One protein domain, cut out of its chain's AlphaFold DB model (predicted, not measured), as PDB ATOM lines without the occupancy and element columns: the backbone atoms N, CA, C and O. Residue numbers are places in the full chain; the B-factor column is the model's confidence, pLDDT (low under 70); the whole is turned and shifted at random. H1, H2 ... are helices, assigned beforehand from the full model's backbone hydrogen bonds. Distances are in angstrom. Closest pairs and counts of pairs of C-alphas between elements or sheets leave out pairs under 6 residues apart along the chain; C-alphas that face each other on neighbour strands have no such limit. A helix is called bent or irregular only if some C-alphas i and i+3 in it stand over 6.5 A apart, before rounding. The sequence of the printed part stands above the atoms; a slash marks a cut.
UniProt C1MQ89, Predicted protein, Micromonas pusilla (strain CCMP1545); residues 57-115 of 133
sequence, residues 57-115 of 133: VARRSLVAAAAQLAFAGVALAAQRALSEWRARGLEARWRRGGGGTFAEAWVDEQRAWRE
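What this domain is: This is residues 57 to 115 of the 133 residues of the protein "Predicted protein" of Micromonas pusilla (strain CCMP1545) (UniProt C1MQ89). One long helix, H1, makes the length of this extended model, and beyond its last residue, Ala 87, two shorter helices, H2 and H3, make a small hook. H2 turns off at a corner from the end of H1, and after a tight link H3 heads off in another direction, with residues 107 to 115 sticking out; at the other end, residues 57 to 80 of H1 stick out as a long bare arm. The contacts between the helices are few. The printed part has 59 residues with three named helices, H1, H2 and H3 in that order along the chain, and no named strand, and its class is all helix. The whole is extended, with a radius of gyration of the C-alphas of 16.5 A, and it spans 52 by 23 by 19 A along its three main axes.

How they stand to each other: H1, residues 57 to 87, is the longest helix. H2, residues 90 to 97, is close to H1 but not clearly touching it, with 2 pairs of C-alphas within 8 A. The closest C-alphas of the two are those of Trp 85 and Glu 91, 6.6 A apart. Their lines stand at a steep tilt of 64 degrees, and they run the same way. Their centres are 27.7 A apart. H3, residues 102 to 114, is near H1, with 5 pairs of C-alphas within 10 A. H2 and H3 are near each other, with 6 pairs of C-alphas within 10 A; they have no pair within 8 A, but only just, the closest distance being 8.0 A. In H1 and H3 every O i to N i+4 pair is within hydrogen-bond range, while in H2 it is 3 of 4.

Where its parts are: H1 begins at C-alpha 57, at (-2.299, 54.672, -39.296), and runs 45.0 A to C-alpha 87, at (-28.168, 17.820, -39.738). H2 has 8 residues, from Leu 90 to Gly 97, and is 10.2 A long. H3 has 13 residues, from Phe 102 to Arg 114, and is 18.6 A long, ending at C-alpha 114, at (-26.422, 23.731, -19.703). No helix is bent.

The domain as a whole: The two C-alphas farthest apart are those of Val 57 and Arg 96, at 52.7 A. The first and last printed C-alphas, of Val 57 and Glu 115, are 47.2 A apart. The printed part has no cut. The links from H1 to H2 and from H2 to H3 are tight, with 2 and 4 residues. Residues 95 to 101 stand free, of which 95 to 97 belong to H2. The mean pLDDT of the printed part is 81.9; residues 98 to 100, 102, 113 and 115 are under 70.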
ATOM      1  N   VAL A  57      -1.590  55.268 -38.152       86.81
ATOM      2  CA  VAL A  57      -2.299  54.672 -39.296       86.81
ATOM      3  C   VAL A  57      -2.127  53.157 -39.287       86.81
ATOM      4  O   VAL A  57      -3.123  52.439 -39.284       86.81
ATOM      5  N   ALA A  58      -0.889  52.671 -39.180       87.88
ATOM      6  CA  ALA A  58      -0.592  51.245 -39.151       87.88
ATOM      7  C   ALA A  58      -1.259  50.536 -37.961       87.88
ATOM      8  O   ALA A  58      -1.805  49.445 -38.119       87.88
ATOM      9  N   ARG A  59      -1.299  51.181 -36.785       86.06
ATOM     10  CA  ARG A  59      -2.022  50.654 -35.614       86.06
ATOM     11  C   ARG A  59      -3.519  50.505 -35.875       86.06
ATOM     12  O   ARG A  59      -4.079  49.450 -35.596       86.06
ATOM     13  N   ARG A  60      -4.169  51.534 -36.429       88.81
ATOM     14  CA  ARG A  60      -5.607  51.482 -36.751       88.81
ATOM     15  C   ARG A  60      -5.915  50.421 -37.804       88.81
ATOM     16  O   ARG A  60      -6.900  49.704 -37.661       88.81
ATOM     17  N   SER A  61      -5.059  50.278 -38.814       89.88
ATOM     18  CA  SER A  61      -5.192  49.231 -39.829       89.88
ATOM     19  C   SER A  61      -5.082  47.825 -39.232       89.88
ATOM     20  O   SER A  61      -5.883  46.962 -39.578       89.88
ATOM     21  N   LEU A  62      -4.152  47.601 -38.296       91.25
ATOM     22  CA  LEU A  62      -4.025  46.331 -37.569       91.25
ATOM     23  C   LEU A  62      -5.271  46.008 -36.739       91.25
ATOM     24  O   LEU A  62      -5.761  44.885 -36.790       91.25
ATOM     25  N   VAL A  63      -5.815  46.993 -36.019       92.31
ATOM     26  CA  VAL A  63      -7.055  46.816 -35.244       92.31
ATOM     27  C   VAL A  63      -8.237  46.496 -36.162       92.31
ATOM     28  O   VAL A  63      -9.006  45.583 -35.873       92.31
ATOM     29  N   ALA A  64      -8.362  47.193 -37.294       90.69
ATOM     30  CA  ALA A  64      -9.414  46.925 -38.271       90.69
ATOM     31  C   ALA A  64      -9.301  45.510 -38.865       90.69
ATOM     32  O   ALA A  64     -10.304  44.805 -38.962       90.69
ATOM     33  N   ALA A  65      -8.089  45.068 -39.204       91.75
ATOM     34  CA  ALA A  65      -7.848  43.714 -39.698       91.75
ATOM     35  C   ALA A  65      -8.175  42.651 -38.634       91.75
ATOM     36  O   ALA A  65      -8.836  41.659 -38.933       91.75
ATOM     37  N   ALA A  66      -7.777  42.877 -37.379       89.38
ATOM     38  CA  ALA A  66      -8.112  41.984 -36.273       89.38
ATOM     39  C   ALA A  66      -9.631  41.879 -36.063       89.38
ATOM     40  O   ALA A  66     -10.155  40.778 -35.900       89.38
ATOM     41  N   ALA A  67     -10.352  43.002 -36.142       90.50
ATOM     42  CA  ALA A  67     -11.809  43.011 -36.060       90.50
ATOM     43  C   ALA A  67     -12.444  42.204 -37.203       90.50
ATOM     44  O   ALA A  67     -13.317  41.378 -36.954       90.50
ATOM     45  N   GLN A  68     -11.977  42.379 -38.444       93.31
ATOM     46  CA  GLN A  68     -12.471  41.617 -39.598       93.31
ATOM     47  C   GLN A  68     -12.276  40.106 -39.422       93.31
ATOM     48  O   GLN A  68     -13.194  39.334 -39.698       93.31
ATOM     49  N   LEU A  69     -11.115  39.682 -38.920       94.94
ATOM     50  CA  LEU A  69     -10.841  38.271 -38.642       94.94
ATOM     51  C   LEU A  69     -11.732  37.723 -37.521       94.94
ATOM     52  O   LEU A  69     -12.242  36.611 -37.640       94.94
ATOM     53  N   ALA A  70     -11.971  38.504 -36.465       91.81
ATOM     54  CA  ALA A  70     -12.882  38.114 -35.392       91.81
ATOM     55  C   ALA A  70     -14.320  37.941 -35.911       91.81
ATOM     56  O   ALA A  70     -14.950  36.918 -35.644       91.81
ATOM     57  N   PHE A  71     -14.813  38.887 -36.717       88.81
ATOM     58  CA  PHE A  71     -16.126  38.776 -37.357       88.81
ATOM     59  C   PHE A  71     -16.222  37.550 -38.271       88.81
ATOM     60  O   PHE A  71     -17.216  36.827 -38.217       88.81
ATOM     61  N   ALA A  72     -15.185  37.270 -39.064       93.56
ATOM     62  CA  ALA A  72     -15.140  36.074 -39.903       93.56
ATOM     63  C   ALA A  72     -15.171  34.781 -39.067       93.56
ATOM     64  O   ALA A  72     -15.883  33.839 -39.414       93.56
ATOM     65  N   GLY A  73     -14.456  34.750 -37.938       91.06
ATOM     66  CA  GLY A  73     -14.477  33.625 -37.002       91.06
ATOM     67  C   GLY A  73     -15.866  33.367 -36.417       91.06
ATOM     68  O   GLY A  73     -16.331  32.226 -36.412       91.06
ATOM     69  N   VAL A  74     -16.564  34.425 -35.993       91.88
ATOM     70  CA  VAL A  74     -17.948  34.332 -35.498       91.88
ATOM     71  C   VAL A  74     -18.896  33.845 -36.594       91.88
ATOM     72  O   VAL A  74     -19.699  32.945 -36.349       91.88
ATOM     73  N   ALA A  75     -18.783  34.380 -37.813       89.62
ATOM     74  CA  ALA A  75     -19.607  33.953 -38.941       89.62
ATOM     75  C   ALA A  75     -19.418  32.459 -39.253       89.62
ATOM     76  O   ALA A  75     -20.398  31.743 -39.454       89.62
ATOM     77  N   LEU A  76     -18.176  31.967 -39.225       92.31
ATOM     78  CA  LEU A  76     -17.878  30.554 -39.451       92.31
ATOM     79  C   LEU A  76     -18.442  29.658 -38.338       92.31
ATOM     80  O   LEU A  76     -18.990  28.591 -38.616       92.31
ATOM     81  N   ALA A  77     -18.333  30.083 -37.077       86.06
ATOM     82  CA  ALA A  77     -18.923  29.361 -35.953       86.06
ATOM     83  C   ALA A  77     -20.456  29.288 -36.073       86.06
ATOM     84  O   ALA A  77     -21.034  28.212 -35.913       86.06
ATOM     85  N   ALA A  78     -21.104  30.397 -36.438       81.38
ATOM     86  CA  ALA A  78     -22.546  30.446 -36.667       81.38
ATOM     87  C   ALA A  78     -22.982  29.538 -37.829       81.38
ATOM     88  O   ALA A  78     -23.983  28.831 -37.719       81.38
ATOM     89  N   GLN A  79     -22.210  29.497 -38.920       89.44
ATOM     90  CA  GLN A  79     -22.467  28.586 -40.036       89.44
ATOM     91  C   GLN A  79     -22.402  27.121 -39.604       89.44
ATOM     92  O   GLN A  79     -23.298  26.354 -39.946       89.44
ATOM     93  N   ARG A  80     -21.389  26.732 -38.819       90.88
ATOM     94  CA  ARG A  80     -21.277  25.359 -38.297       90.88
ATOM     95  C   ARG A  80     -22.452  24.993 -37.397       90.88
ATOM     96  O   ARG A  80     -23.044  23.937 -37.592       90.88
ATOM     97  N   ALA A  81     -22.829  25.883 -36.483       83.19
ATOM     98  CA  ALA A  81     -23.989  25.682 -35.619       83.19
ATOM     99  C   ALA A  81     -25.279  25.480 -36.435       83.19
ATOM    100  O   ALA A  81     -26.038  24.545 -36.181       83.19
ATOM    101  N   LEU A  82     -25.493  26.295 -37.473       84.62
ATOM    102  CA  LEU A  82     -26.637  26.152 -38.375       84.62
ATOM    103  C   LEU A  82     -26.600  24.831 -39.158       84.62
ATOM    104  O   LEU A  82     -27.631  24.176 -39.317       84.62
ATOM    105  N   SER A  83     -25.427  24.420 -39.643       89.88
ATOM    106  CA  SER A  83     -25.243  23.139 -40.332       89.88
ATOM    107  C   SER A  83     -25.551  21.951 -39.424       89.88
ATOM    108  O   SER A  83     -26.260  21.040 -39.841       89.88
ATOM    109  N   GLU A  84     -25.073  21.966 -38.180       88.44
ATOM    110  CA  GLU A  84     -25.384  20.924 -37.199       88.44
ATOM    111  C   GLU A  84     -26.872  20.887 -36.850       88.44
ATOM    112  O   GLU A  84     -27.468  19.814 -36.769       88.44
ATOM    113  N   TRP A  85     -27.490  22.053 -36.670       81.19
ATOM    114  CA  TRP A  85     -28.918  22.163 -36.389       81.19
ATOM    115  C   TRP A  85     -29.767  21.564 -37.517       81.19
ATOM    116  O   TRP A  85     -30.708  20.804 -37.268       81.19
ATOM    117  N   ARG A  86     -29.381  21.826 -38.770       85.62
ATOM    118  CA  ARG A  86     -29.973  21.195 -39.957       85.62
ATOM    119  C   ARG A  86     -29.749  19.690 -39.992       85.62
ATOM    120  O   ARG A  86     -30.701  18.951 -40.223       85.62
ATOM    121  N   ALA A  87     -28.523  19.238 -39.734       86.81
ATOM    122  CA  ALA A  87     -28.168  17.820 -39.738       86.81
ATOM    123  C   ALA A  87     -28.946  17.020 -38.682       86.81
ATOM    124  O   ALA A  87     -29.349  15.889 -38.938       86.81
ATOM    125  N   ARG A  88     -29.234  17.625 -37.523       83.25
ATOM    126  CA  ARG A  88     -30.070  17.039 -36.461       83.25
ATOM    127  C   ARG A  88     -31.574  17.059 -36.779       83.25
ATOM    128  O   ARG A  88     -32.378  16.658 -35.943       83.25
ATOM    129  N   GLY A  89     -31.984  17.558 -37.949       83.25
ATOM    130  CA  GLY A  89     -33.394  17.657 -38.343       83.25
ATOM    131  C   GLY A  89     -34.201  18.668 -37.522       83.25
ATOM    132  O   GLY A  89     -35.431  18.711 -37.627       83.25
ATOM    133  N   LEU A  90     -33.529  19.503 -36.723       79.69
ATOM    134  CA  LEU A  90     -34.175  20.468 -35.838       79.69
ATOM    135  C   LEU A  90     -34.866  21.577 -36.635       79.69
ATOM    136  O   LEU A  90     -35.921  22.037 -36.215       79.69
ATOM    137  N   GLU A  91     -34.374  21.917 -37.834       78.62
ATOM    138  CA  GLU A  91     -35.070  22.835 -38.749       78.62
ATOM    139  C   GLU A  91     -36.455  22.318 -39.148       78.62
ATOM    140  O   GLU A  91     -37.444  23.048 -39.101       78.62
ATOM    141  N   ALA A  92     -36.546  21.037 -39.509       80.00
ATOM    142  CA  ALA A  92     -37.799  20.418 -39.927       80.00
ATOM    143  C   ALA A  92     -38.766  20.210 -38.753       80.00
ATOM    144  O   ALA A  92     -39.983  20.183 -38.952       80.00
ATOM    145  N   ARG A  93     -38.236  20.037 -37.537       76.94
ATOM    146  CA  ARG A  93     -39.019  19.990 -36.297       76.94
ATOM    147  C   ARG A  93     -39.550  21.376 -35.934       76.94
ATOM    148  O   ARG A  93     -40.733  21.511 -35.646       76.94
ATOM    149  N   TRP A  94     -38.698  22.393 -36.007       77.69
ATOM    150  CA  TRP A  94     -39.040  23.781 -35.712       77.69
ATOM    151  C   TRP A  94     -40.091  24.332 -36.685       77.69
ATOM    152  O   TRP A  94     -41.131  24.811 -36.244       77.69
ATOM    153  N   ARG A  95     -39.913  24.139 -38.002       77.00
ATOM    154  CA  ARG A  95     -40.909  24.547 -39.017       77.00
ATOM    155  C   ARG A  95     -42.277  23.879 -38.850       77.00
ATOM    156  O   ARG A  95     -43.270  24.430 -39.305       77.00
ATOM    157  N   ARG A  96     -42.329  22.697 -38.229       78.62
ATOM    158  CA  ARG A  96     -43.581  21.992 -37.915       78.62
ATOM    159  C   ARG A  96     -44.228  22.447 -36.606       78.62
ATOM    160  O   ARG A  96     -45.389  22.118 -36.396       78.62
ATOM    161  N   GLY A  97     -43.497  23.146 -35.736       73.00
ATOM    162  CA  GLY A  97     -43.894  23.345 -34.341       73.00
ATOM    163  C   GLY A  97     -43.786  24.761 -33.770       73.00
ATOM    164  O   GLY A  97     -44.193  24.929 -32.627       73.00
ATOM    165  N   GLY A  98     -43.275  25.781 -34.474       61.06
ATOM    166  CA  GLY A  98     -43.207  27.111 -33.857       61.06
ATOM    167  C   GLY A  98     -42.849  28.280 -34.768       61.06
ATOM    168  O   GLY A  98     -41.841  28.256 -35.470       61.06
ATOM    169  N   GLY A  99     -43.665  29.336 -34.688       65.94
ATOM    170  CA  GLY A  99     -43.284  30.695 -35.069       65.94
ATOM    171  C   GLY A  99     -42.331  31.291 -34.028       65.94
ATOM    172  O   GLY A  99     -42.523  31.110 -32.830       65.94
ATOM    173  N   GLY A 100     -41.280  31.955 -34.499       69.69
ATOM    174  CA  GLY A 100     -40.181  32.517 -33.707       69.69
ATOM    175  C   GLY A 100     -38.968  32.748 -34.608       69.69
ATOM    176  O   GLY A 100     -39.055  32.543 -35.818       69.69
ATOM    177  N   THR A 101     -37.826  33.168 -34.071       74.81
ATOM    178  CA  THR A 101     -36.574  33.237 -34.846       74.81
ATOM    179  C   THR A 101     -35.659  32.051 -34.538       74.81
ATOM    180  O   THR A 101     -35.690  31.474 -33.453       74.81
ATOM    181  N   PHE A 102     -34.789  31.693 -35.489       68.69
ATOM    182  CA  PHE A 102     -33.753  30.667 -35.286       68.69
ATOM    183  C   PHE A 102     -32.879  30.950 -34.050       68.69
ATOM    184  O   PHE A 102     -32.476  30.023 -33.353       68.69
ATOM    185  N   ALA A 103     -32.606  32.229 -33.770       71.31
ATOM    186  CA  ALA A 103     -31.789  32.640 -32.636       71.31
ATOM    187  C   ALA A 103     -32.439  32.277 -31.292       71.31
ATOM    188  O   ALA A 103     -31.751  31.769 -30.413       71.31
ATOM    189  N   GLU A 104     -33.750  32.475 -31.151       74.12
ATOM    190  CA  GLU A 104     -34.494  32.133 -29.931       74.12
ATOM    191  C   GLU A 104     -34.509  30.616 -29.705       74.12
ATOM    192  O   GLU A 104     -34.126  30.149 -28.635       74.12
ATOM    193  N   ALA A 105     -34.813  29.838 -30.749       73.50
ATOM    194  CA  ALA A 105     -34.813  28.376 -30.671       73.50
ATOM    195  C   ALA A 105     -33.425  27.796 -30.332       73.50
ATOM    196  O   ALA A 105     -33.315  26.819 -29.594       73.50
ATOM    197  N   TRP A 106     -32.352  28.392 -30.860       74.44
ATOM    198  CA  TRP A 106     -30.984  27.972 -30.557       74.44
ATOM    199  C   TRP A 106     -30.557  28.327 -29.127       74.44
ATOM    200  O   TRP A 106     -29.839  27.555 -28.495       74.44
ATOM    201  N   VAL A 107     -30.990  29.479 -28.602       77.75
ATOM    202  CA  VAL A 107     -30.698  29.892 -27.221       77.75
ATOM    203  C   VAL A 107     -31.400  28.983 -26.212       77.75
ATOM    204  O   VAL A 107     -30.759  28.563 -25.248       77.75
ATOM    205  N   ASP A 108     -32.661  28.621 -26.450       74.62
ATOM    206  CA  ASP A 108     -33.395  27.684 -25.590       74.62
ATOM    207  C   ASP A 108     -32.772  26.281 -25.606       74.62
ATOM    208  O   ASP A 108     -32.605  25.661 -24.554       74.62
ATOM    209  N   GLU A 109     -32.335  25.810 -26.777       70.56
ATOM    210  CA  GLU A 109     -31.605  24.545 -26.907       70.56
ATOM    211  C   GLU A 109     -30.273  24.602 -26.136       70.56
ATOM    212  O   GLU A 109     -29.994  23.746 -25.304       70.56
ATOM    213  N   GLN A 110     -29.470  25.657 -26.307       74.62
ATOM    214  CA  GLN A 110     -28.226  25.845 -25.544       74.62
ATOM    215  C   GLN A 110     -28.463  25.900 -24.028       74.62
ATOM    216  O   GLN A 110     -27.631  25.430 -23.248       74.62
ATOM    217  N   ARG A 111     -29.597  26.461 -23.598       75.50
ATOM    218  CA  ARG A 111     -29.997  26.499 -22.191       75.50
ATOM    219  C   ARG A 111     -30.324  25.106 -21.663       75.50
ATOM    220  O   ARG A 111     -29.826  24.746 -20.600       75.50
ATOM    221  N   ALA A 112     -31.064  24.301 -22.426       72.38
ATOM    222  CA  ALA A 112     -31.383  22.916 -22.077       72.38
ATOM    223  C   ALA A 112     -30.127  22.037 -21.928       72.38
ATOM    224  O   ALA A 112     -30.088  21.145 -21.085       72.38
ATOM    225  N   TRP A 113     -29.070  22.320 -22.695       68.25
ATOM    226  CA  TRP A 113     -27.796  21.596 -22.605       68.25
ATOM    227  C   TRP A 113     -26.969  21.988 -21.376       68.25
ATOM    228  O   TRP A 113     -26.203  21.178 -20.858       68.25
ATOM    229  N   ARG A 114     -27.103  23.233 -20.910       73.38
ATOM    230  CA  ARG A 114     -26.422  23.731 -19.703       73.38
ATOM    231  C   ARG A 114     -27.162  23.368 -18.421       73.38
ATOM    232  O   ARG A 114     -26.532  23.218 -17.381       73.38
ATOM    233  N   GLU A 115     -28.476  23.209 -18.506       65.06
ATOM    234  CA  GLU A 115     -29.348  22.843 -17.393       65.06
ATOM    235  C   GLU A 115     -30.137  21.565 -17.731       65.06
ATOM    236  O   GLU A 115     -31.360  21.612 -17.888       65.06
TER     237      GLU A 115